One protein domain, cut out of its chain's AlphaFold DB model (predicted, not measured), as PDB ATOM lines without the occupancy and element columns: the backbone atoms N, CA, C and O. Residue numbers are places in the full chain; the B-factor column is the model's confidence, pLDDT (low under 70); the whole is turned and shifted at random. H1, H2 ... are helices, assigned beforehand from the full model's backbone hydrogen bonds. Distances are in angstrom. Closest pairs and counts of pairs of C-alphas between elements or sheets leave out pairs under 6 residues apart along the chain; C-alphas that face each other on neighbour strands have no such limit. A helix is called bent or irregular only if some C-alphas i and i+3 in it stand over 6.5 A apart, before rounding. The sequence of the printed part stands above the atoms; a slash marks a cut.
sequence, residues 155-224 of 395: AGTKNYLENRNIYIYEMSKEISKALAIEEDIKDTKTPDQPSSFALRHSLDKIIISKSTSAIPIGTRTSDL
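What this domain is: This is residues 155 to 224 of the 395 residues of an uncharacterized protein of Rhizophagus irregularis (UniProt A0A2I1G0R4). Three helices form an open zigzag with few contacts: H1 and H2 meet at a corner, and the later part of H2 comes near H3, about perpendicular to it. Beyond the H2 to H3 side, a long unnamed loop, residues 179 to 195, bulges away from H1, while the tail, residues 209 to 224, folds back toward H1; the corner, residues 161 to 166, sticks out. The printed part has 70 residues, with three named helices in the order H1, H2, H3 and no named strand; its class is all helix. It is only just compact, close to loose, with a radius of gyration of the C-alphas of 13.1 A, and elongated, spanning 41 by 26 by 17 A.

How they stand to each other: H1, residues 155 to 162, and H2, residues 164 to 178, touch only at the corner by their tight link, and only just, with 3 pairs of C-alphas within 8 A. The closest C-alphas are those of Tyr 160 and Tyr 167, 5.9 A apart; H2 touches H1 with residues 167 to 168 alone. They run opposite ways at a steep tilt of 49 degrees. H3, residues 196 to 208, is close to H2 but not clearly touching: the closest C-alphas, of Ile 175 and Leu 203, are 7.9 A apart. Their lines stand about perpendicular, at 80 degrees. H1 and H3 are apart. In H1, H2 and H3 every O i to N i+4 pair is within hydrogen-bond range.

Where its parts are: H1 begins at C-alpha 155, (34.525, -47.102, -52.393), and is 11.3 A long from first to last C-alpha. H2 measures 21.0 A. H3 measures 18.4 A and ends at C-alpha 208, (35.217, -29.794, -48.063).

The domain as a whole: The C-alphas farthest apart, of Glu 162 and Pro 191, are 41.3 A apart. The printed part has no cut, and the link from H2 to H3 is long. Its mean pLDDT is 78.3; residues 182 to 191 and 214 to 218 are under 70.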
ATOM      1  N   ALA A 155      33.289 -46.320 -52.443       86.62
ATOM      2  CA  ALA A 155      34.525 -47.102 -52.393       86.62
ATOM      3  C   ALA A 155      35.063 -47.216 -50.958       86.62
ATOM      4  O   ALA A 155      35.351 -48.317 -50.488       86.62
ATOM      5  N   GLY A 156      35.099 -46.097 -50.232       87.94
ATOM      6  CA  GLY A 156      35.498 -46.070 -48.828       87.94
ATOM      7  C   GLY A 156      34.621 -46.915 -47.917       87.94
ATOM      8  O   GLY A 156      35.117 -47.622 -47.045       87.94
ATOM      9  N   THR A 157      33.311 -46.910 -48.165       90.06
ATOM     10  CA  THR A 157      32.349 -47.735 -47.425       90.06
ATOM     11  C   THR A 157      32.678 -49.220 -47.565       90.06
ATOM     12  O   THR A 157      32.626 -49.954 -46.582       90.06
ATOM     13  N   LYS A 158      33.082 -49.666 -48.759       89.44
ATOM     14  CA  LYS A 158      33.523 -51.048 -48.971       89.44
ATOM     15  C   LYS A 158      34.776 -51.369 -48.146       89.44
ATOM     16  O   LYS A 158      34.770 -52.349 -47.407       89.44
ATOM     17  N   ASN A 159      35.796 -50.510 -48.206       88.25
ATOM     18  CA  ASN A 159      37.042 -50.678 -47.444       88.25
ATOM     19  C   ASN A 159      36.794 -50.721 -45.926       88.25
ATOM     20  O   ASN A 159      37.398 -51.514 -45.203       88.25
ATOM     21  N   TYR A 160      35.881 -49.876 -45.442       88.75
ATOM     22  CA  TYR A 160      35.471 -49.830 -44.043       88.75
ATOM     23  C   TYR A 160      34.804 -51.134 -43.584       88.75
ATOM     24  O   TYR A 160      35.072 -51.607 -42.478       88.75
ATOM     25  N   LEU A 161      33.953 -51.731 -44.424       90.81
ATOM     26  CA  LEU A 161      33.257 -52.980 -44.102       90.81
ATOM     27  C   LEU A 161      34.200 -54.192 -44.063       90.81
ATOM     28  O   LEU A 161      33.934 -55.129 -43.315       90.81
ATOM     29  N   GLU A 162      35.301 -54.171 -44.817       89.56
ATOM     30  CA  GLU A 162      36.286 -55.260 -44.837       89.56
ATOM     31  C   GLU A 162      37.111 -55.337 -43.541       89.56
ATOM     32  O   GLU A 162      37.365 -56.435 -43.043       89.56
ATOM     33  N   ASN A 163      37.523 -54.199 -42.963       87.00
ATOM     34  CA  ASN A 163      38.336 -54.188 -41.741       87.00
ATOM     35  C   ASN A 163      38.081 -52.967 -40.843       87.00
ATOM     36  O   ASN A 163      38.915 -52.070 -40.695       87.00
ATOM     37  N   ARG A 164      36.904 -52.961 -40.213       89.44
ATOM     38  CA  ARG A 164      36.357 -51.826 -39.459       89.44
ATOM     39  C   ARG A 164      37.315 -51.213 -38.432       89.44
ATOM     40  O   ARG A 164      37.463 -49.996 -38.390       89.44
ATOM     41  N   ASN A 165      37.947 -52.028 -37.589       89.62
ATOM     42  CA  ASN A 165      38.729 -51.520 -36.454       89.62
ATOM     43  C   ASN A 165      40.030 -50.847 -36.905       89.62
ATOM     44  O   ASN A 165      40.341 -49.750 -36.450       89.62
ATOM     45  N   ILE A 166      40.762 -51.487 -37.823       89.56
ATOM     46  CA  ILE A 166      42.001 -50.929 -38.380       89.56
ATOM     47  C   ILE A 166      41.684 -49.670 -39.185       89.56
ATOM     48  O   ILE A 166      42.357 -48.656 -39.024       89.56
ATOM     49  N   TYR A 167      40.603 -49.701 -39.970       89.88
ATOM     50  CA  TYR A 167      40.157 -48.554 -40.750       89.88
ATOM     51  C   TYR A 167      39.870 -47.330 -39.871       89.88
ATOM     52  O   TYR A 167      40.359 -46.238 -40.154       89.88
ATOM     53  N   ILE A 168      39.106 -47.505 -38.784       88.25
ATOM     54  CA  ILE A 168      38.781 -46.416 -37.850       88.25
ATOM     55  C   ILE A 168      40.047 -45.869 -37.187       88.25
ATOM     56  O   ILE A 168      40.202 -44.654 -37.088       88.25
ATOM     57  N   TYR A 169      40.951 -46.745 -36.746       87.56
ATOM     58  CA  TYR A 169      42.196 -46.334 -36.099       87.56
ATOM     59  C   TYR A 169      43.085 -45.503 -37.038       87.56
ATOM     60  O   TYR A 169      43.509 -44.404 -36.681       87.56
ATOM     61  N   GLU A 170      43.314 -45.987 -38.259       88.50
ATOM     62  CA  GLU A 170      44.121 -45.288 -39.265       88.50
ATOM     63  C   GLU A 170      43.486 -43.953 -39.672       88.50
ATOM     64  O   GLU A 170      44.168 -42.930 -39.696       88.50
ATOM     65  N   MET A 171      42.168 -43.931 -39.894       88.31
ATOM     66  CA  MET A 171      41.435 -42.699 -40.189       88.31
ATOM     67  C   MET A 171      41.530 -41.688 -39.043       88.31
ATOM     68  O   MET A 171      41.787 -40.510 -39.282       88.31
ATOM     69  N   SER A 172      41.365 -42.133 -37.796       87.31
ATOM     70  CA  SER A 172      41.481 -41.260 -36.626       87.31
ATOM     71  C   SER A 172      42.879 -40.651 -36.513       87.31
ATOM     72  O   SER A 172      43.011 -39.475 -36.171       87.31
ATOM     73  N   LYS A 173      43.923 -41.424 -36.825       84.69
ATOM     74  CA  LYS A 173      45.309 -40.952 -36.828       84.69
ATOM     75  C   LYS A 173      45.559 -39.913 -37.921       84.69
ATOM     76  O   LYS A 173      46.166 -38.876 -37.661       84.69
ATOM     77  N   GLU A 174      45.076 -40.169 -39.132       86.12
ATOM     78  CA  GLU A 174      45.196 -39.243 -40.264       86.12
ATOM     79  C   GLU A 174      44.440 -37.927 -40.003       86.12
ATOM     80  O   GLU A 174      44.992 -36.849 -40.228       86.12
ATOM     81  N   ILE A 175      43.229 -37.995 -39.435       86.62
ATOM     82  CA  ILE A 175      42.457 -36.814 -39.017       86.62
ATOM     83  C   ILE A 175      43.196 -36.024 -37.931       86.62
ATOM     84  O   ILE A 175      43.292 -34.801 -38.023       86.62
ATOM     85  N   SER A 176      43.757 -36.704 -36.927       83.62
ATOM     86  CA  SER A 176      44.495 -36.044 -35.838       83.62
ATOM     87  C   SER A 176      45.701 -35.271 -36.373       83.62
ATOM     88  O   SER A 176      45.895 -34.109 -36.019       83.62
ATOM     89  N   LYS A 177      46.450 -35.862 -37.315       81.81
ATOM     90  CA  LYS A 177      47.554 -35.181 -38.006       81.81
ATOM     91  C   LYS A 177      47.086 -33.963 -38.801       81.81
ATOM     92  O   LYS A 177      47.703 -32.907 -38.688       81.81
ATOM     93  N   ALA A 178      45.997 -34.082 -39.561       83.06
ATOM     94  CA  ALA A 178      45.450 -32.967 -40.339       83.06
ATOM     95  C   ALA A 178      44.981 -31.801 -39.450       83.06
ATOM     96  O   ALA A 178      45.097 -30.639 -39.830       83.06
ATOM     97  N   LEU A 179      44.499 -32.104 -38.241       82.69
ATOM     98  CA  LEU A 179      44.111 -31.110 -37.239       82.69
ATOM     99  C   LEU A 179      45.289 -30.621 -36.373       82.69
ATOM    100  O   LEU A 179      45.104 -29.719 -35.550       82.69
ATOM    101  N   ALA A 180      46.499 -31.156 -36.579       80.25
ATOM    102  CA  ALA A 180      47.690 -30.927 -35.753       80.25
ATOM    103  C   ALA A 180      47.454 -31.221 -34.257       80.25
ATOM    104  O   ALA A 180      47.861 -30.463 -33.375       80.25
ATOM    105  N   ILE A 181      46.711 -32.287 -33.961       76.19
ATOM    106  CA  ILE A 181      46.430 -32.763 -32.603       76.19
ATOM    107  C   ILE A 181      47.383 -33.925 -32.303       76.19
ATOM    108  O   ILE A 181      47.452 -34.885 -33.073       76.19
ATOM    109  N   GLU A 182      48.116 -33.842 -31.194       66.38
ATOM    110  CA  GLU A 182      48.899 -34.965 -30.669       66.38
ATOM    111  C   GLU A 182      47.963 -36.009 -30.036       66.38
ATOM    112  O   GLU A 182      46.932 -35.650 -29.476       66.38
ATOM    113  N   GLU A 183      48.312 -37.296 -30.142       54.91
ATOM    114  CA  GLU A 183      47.465 -38.491 -29.904       54.91
ATOM    115  C   GLU A 183      46.784 -38.606 -28.514       54.91
ATOM    116  O   GLU A 183      46.051 -39.565 -28.284       54.91
ATOM    117  N   ASP A 184      46.950 -37.641 -27.605       45.19
ATOM    118  CA  ASP A 184      46.372 -37.649 -26.258       45.19
ATOM    119  C   ASP A 184      45.510 -36.385 -26.039       45.19
ATOM    120  O   ASP A 184      45.995 -35.323 -25.642       45.19
ATOM    121  N   ILE A 185      44.205 -36.491 -26.325       49.88
ATOM    122  CA  ILE A 185      43.208 -35.442 -26.049       49.88
ATOM    123  C   ILE A 185      43.026 -35.360 -24.530       49.88
ATOM    124  O   ILE A 185      42.143 -35.986 -23.947       49.88
ATOM    125  N   LYS A 186      43.885 -34.592 -23.870       46.56
ATOM    126  CA  LYS A 186      43.600 -34.059 -22.538       46.56
ATOM    127  C   LYS A 186      43.042 -32.658 -22.725       46.56
ATOM    128  O   LYS A 186      43.498 -31.946 -23.614       46.56
ATOM    129  N   ASP A 187      42.041 -32.311 -21.916       51.34
ATOM    130  CA  ASP A 187      41.320 -31.034 -21.939       51.34
ATOM    131  C   ASP A 187      42.198 -29.845 -22.355       51.34
ATOM    132  O   ASP A 187      43.341 -29.722 -21.900       51.34
ATOM    133  N   THR A 188      41.647 -28.941 -23.167       52.56
ATOM    134  CA  THR A 188      42.306 -27.695 -23.570       52.56
ATOM    135  C   THR A 188      42.549 -26.815 -22.343       52.56
ATOM    136  O   THR A 188      41.710 -26.018 -21.928       52.56
ATOM    137  N   LYS A 189      43.713 -26.980 -21.709       52.62
ATOM    138  CA  LYS A 189      44.115 -26.206 -20.521       52.62
ATOM    139  C   LYS A 189      44.736 -24.855 -20.874       52.62
ATOM    140  O   LYS A 189      44.988 -24.066 -19.966       52.62
ATOM    141  N   THR A 190      45.000 -24.583 -22.154       60.44
ATOM    142  CA  THR A 190      45.697 -23.372 -22.605       60.44
ATOM    143  C   THR A 190      44.838 -22.534 -23.563       60.44
ATOM    144  O   THR A 190      44.124 -23.089 -24.397       60.44
ATOM    145  N   PRO A 191      44.897 -21.191 -23.470       63.88
ATOM    146  CA  PRO A 191      44.085 -20.281 -24.286       63.88
ATOM    147  C   PRO A 191      44.454 -20.280 -25.779       63.88
ATOM    148  O   PRO A 191      43.701 -19.726 -26.578       63.88
ATOM    149  N   ASP A 192      45.585 -20.889 -26.144       73.44
ATOM    150  CA  ASP A 192      46.162 -20.903 -27.494       73.44
ATOM    151  C   ASP A 192      45.721 -22.106 -28.348       73.44
ATOM    152  O   ASP A 192      45.977 -22.134 -29.553       73.44
ATOM    153  N   GLN A 193      45.062 -23.103 -27.741       74.75
ATOM    154  CA  GLN A 193      44.550 -24.283 -28.442       74.75
ATOM    155  C   GLN A 193      43.121 -24.064 -28.960       74.75
ATOM    156  O   GLN A 193      42.307 -23.456 -28.261       74.75
ATOM    157  N   PRO A 194      42.784 -24.599 -30.149       76.69
ATOM    158  CA  PRO A 194      41.439 -24.511 -30.696       76.69
ATOM    159  C   PRO A 194      40.443 -25.266 -29.809       76.69
ATOM    160  O   PRO A 194      40.707 -26.382 -29.357       76.69
ATOM    161  N   SER A 195      39.273 -24.665 -29.584       79.31
ATOM    162  CA  SER A 195      38.151 -25.326 -28.910       79.31
ATOM    163  C   SER A 195      37.670 -26.546 -29.699       79.31
ATOM    164  O   SER A 195      37.919 -26.671 -30.898       79.31
ATOM    165  N   SER A 196      36.908 -27.434 -29.056       79.88
ATOM    166  CA  SER A 196      36.283 -28.569 -29.749       79.88
ATOM    167  C   SER A 196      35.437 -28.100 -30.946       79.88
ATOM    168  O   SER A 196      35.498 -28.695 -32.022       79.88
ATOM    169  N   PHE A 197      34.716 -26.982 -30.798       80.00
ATOM    170  CA  PHE A 197      33.934 -26.359 -31.863       80.00
ATOM    171  C   PHE A 197      34.811 -25.889 -33.027       80.00
ATOM    172  O   PHE A 197      34.488 -26.177 -34.181       80.00
ATOM    173  N   ALA A 198      35.923 -25.210 -32.729       80.88
ATOM    174  CA  ALA A 198      36.883 -24.769 -33.736       80.88
ATOM    175  C   ALA A 198      37.520 -25.968 -34.452       80.88
ATOM    176  O   ALA A 198      37.533 -25.999 -35.675       80.88
ATOM    177  N   LEU A 199      37.932 -27.008 -33.720       86.00
ATOM    178  CA  LEU A 199      38.470 -28.244 -34.296       86.00
ATOM    179  C   LEU A 199      37.480 -28.936 -35.234       86.00
ATOM    180  O   LEU A 199      37.860 -29.404 -36.304       86.00
ATOM    181  N   ARG A 200      36.197 -28.983 -34.864       86.31
ATOM    182  CA  ARG A 200      35.147 -29.528 -35.730       86.31
ATOM    183  C   ARG A 200      34.937 -28.671 -36.971       86.31
ATOM    184  O   ARG A 200      34.774 -29.217 -38.058       86.31
ATOM    185  N   HIS A 201      34.909 -27.348 -36.818       86.38
ATOM    186  CA  HIS A 201      34.806 -26.439 -37.954       86.38
ATOM    187  C   HIS A 201      35.994 -26.621 -38.908       86.38
ATOM    188  O   HIS A 201      35.791 -26.791 -40.107       86.38
ATOM    189  N   SER A 202      37.214 -26.699 -38.370       87.81
ATOM    190  CA  SER A 202      38.412 -27.042 -39.130       87.81
ATOM    191  C   SER A 202      38.236 -28.385 -39.838       87.81
ATOM    192  O   SER A 202      38.441 -28.453 -41.042       87.81
ATOM    193  N   LEU A 203      37.770 -29.438 -39.156       88.38
ATOM    194  CA  LEU A 203      37.524 -30.742 -39.781       88.38
ATOM    195  C   LEU A 203      36.555 -30.649 -40.970       88.38
ATOM    196  O   LEU A 203      36.851 -31.177 -42.040       88.38
ATOM    197  N   ASP A 204      35.431 -29.951 -40.805       90.19
ATOM    198  CA  ASP A 204      34.439 -29.729 -41.862       90.19
ATOM    199  C   ASP A 204      35.066 -29.043 -43.080       90.19
ATOM    200  O   ASP A 204      34.995 -29.546 -44.204       90.19
ATOM    201  N   LYS A 205      35.788 -27.943 -42.845       88.19
ATOM    202  CA  LYS A 205      36.480 -27.191 -43.894       88.19
ATOM    203  C   LYS A 205      37.575 -27.992 -44.571       88.19
ATOM    204  O   LYS A 205      37.689 -27.928 -45.791       88.19
ATOM    205  N   ILE A 206      38.366 -28.761 -43.831       87.19
ATOM    206  CA  ILE A 206      39.449 -29.583 -44.381       87.19
ATOM    207  C   ILE A 206      38.866 -30.694 -45.276       87.19
ATOM    208  O   ILE A 206      39.437 -30.969 -46.334       87.19
ATOM    209  N   ILE A 207      37.719 -31.287 -44.916       88.06
ATOM    210  CA  ILE A 207      37.031 -32.294 -45.748       88.06
ATOM    211  C   ILE A 207      36.441 -31.660 -47.012       88.06
ATOM    212  O   ILE A 207      36.609 -32.209 -48.099       88.06
ATOM    213  N   ILE A 208      35.795 -30.496 -46.904       87.56
ATOM    214  CA  ILE A 208      35.217 -29.794 -48.063       87.56
ATOM    215  C   ILE A 208      36.323 -29.303 -49.012       87.56
ATOM    216  O   ILE A 208      36.231 -29.458 -50.231       87.56
ATOM    217  N   SER A 209      37.412 -28.758 -48.463       83.25
ATOM    218  CA  SER A 209      38.572 -28.241 -49.205       83.25
ATOM    219  C   SER A 209      39.604 -29.320 -49.550       83.25
ATOM    220  O   SER A 209      40.788 -29.030 -49.721       83.25
ATOM    221  N   LYS A 210      39.168 -30.578 -49.705       78.12
ATOM    222  CA  LYS A 210      40.039 -31.727 -49.991       78.12
ATOM    223  C   LYS A 210      41.006 -31.500 -51.154       78.12
ATOM    224  O   LYS A 210      42.082 -32.051 -51.143       78.12
ATOM    225  N   SER A 211      40.715 -30.671 -52.154       72.38
ATOM    226  CA  SER A 211      41.687 -30.393 -53.230       72.38
ATOM    227  C   SER A 211      42.971 -29.673 -52.779       72.38
ATOM    228  O   SER A 211      43.947 -29.670 -53.522       72.38
ATOM    229  N   THR A 212      42.961 -29.020 -51.617       70.06
ATOM    230  CA  THR A 212      44.037 -28.131 -51.134       70.06
ATOM    231  C   THR A 212      44.428 -28.357 -49.675       70.06
ATOM    232  O   THR A 212      45.438 -27.822 -49.212       70.06
ATOM    233  N   SER A 213      43.622 -29.096 -48.918       74.69
ATOM    234  CA  SER A 213      43.887 -29.402 -47.515       74.69
ATOM    235  C   SER A 213      44.915 -30.532 -47.362       74.69
ATOM    236  O   SER A 213      45.335 -31.142 -48.341       74.69
ATOM    237  N   ALA A 214      45.342 -30.816 -46.129       62.03
ATOM    238  CA  ALA A 214      46.269 -31.912 -45.825       62.03
ATOM    239  C   ALA A 214      45.615 -33.315 -45.805       62.03
ATOM    240  O   ALA A 214      46.314 -34.328 -45.835       62.03
ATOM    241  N   ILE A 215      44.276 -33.391 -45.798       60.25
ATOM    242  CA  ILE A 215      43.492 -34.646 -45.785       60.25
ATOM    243  C   ILE A 215      43.734 -35.606 -46.974       60.25
ATOM    244  O   ILE A 215      43.626 -36.813 -46.763       60.25
ATOM    245  N   PRO A 216      44.077 -35.178 -48.204       55.56
ATOM    246  CA  PRO A 216      44.303 -36.085 -49.337       55.56
ATOM    247  C   PRO A 216      45.524 -36.985 -49.212       55.56
ATOM    248  O   PRO A 216      45.703 -37.864 -50.047       55.56
ATOM    249  N   ILE A 217      46.396 -36.732 -48.237       54.09
ATOM    250  CA  ILE A 217      47.659 -37.465 -48.090       54.09
ATOM    251  C   ILE A 217      47.441 -38.790 -47.350       54.09
ATOM    252  O   ILE A 217      48.221 -39.725 -47.512       54.09
ATOM    253  N   GLY A 218      46.366 -38.888 -46.566       64.12
ATOM    254  CA  GLY A 218      45.991 -40.110 -45.873       64.12
ATOM    255  C   GLY A 218      45.302 -41.118 -46.792       64.12
ATOM    256  O   GLY A 218      44.442 -40.766 -47.602       64.12
ATOM    257  N   THR A 219      45.669 -42.388 -46.642       74.94
ATOM    258  CA  THR A 219      45.104 -43.507 -47.412       74.94
ATOM    259  C   THR A 219      43.660 -43.819 -47.026       74.94
ATOM    260  O   THR A 219      42.941 -44.438 -47.805       74.94
ATOM    261  N   ARG A 220      43.226 -43.404 -45.828       83.06
ATOM    262  CA  ARG A 220      41.846 -43.562 -45.352       83.06
ATOM    263  C   ARG A 220      41.069 -42.267 -45.474       83.06
ATOM    264  O   ARG A 220      39.907 -42.287 -45.855       83.06
ATOM    265  N   THR A 221      41.679 -41.116 -45.214       83.81
ATOM    266  CA  THR A 221      41.006 -39.818 -45.357       83.81
ATOM    267  C   THR A 221      40.737 -39.446 -46.822       83.81
ATOM    268  O   THR A 221      39.847 -38.638 -47.103       83.81
ATOM    269  N   SER A 222      41.389 -40.115 -47.785       83.19
ATOM    270  CA  SER A 222      41.000 -40.098 -49.203       83.19
ATOM    271  C   SER A 222      39.607 -40.676 -49.471       83.19
ATOM    272  O   SER A 222      39.025 -40.376 -50.512       83.19
ATOM    273  N   ASP A 223      39.035 -41.440 -48.548       88.25
ATOM    274  CA  ASP A 223      37.708 -42.034 -48.704       88.25
ATOM    275  C   ASP A 223      36.571 -41.115 -48.236       88.25
ATOM    276  O   ASP A 223      35.409 -41.423 -48.505       88.25
ATOM    277  N   LEU A 224      36.879 -39.994 -47.571       88.19
ATOM    278  CA  LEU A 224      35.887 -39.025 -47.090       88.19
ATOM    279  C   LEU A 224      35.184 -38.328 -48.259       88.19
ATOM    280  O   LEU A 224      35.845 -37.927 -49.226       88.19
TER     281      LEU A 224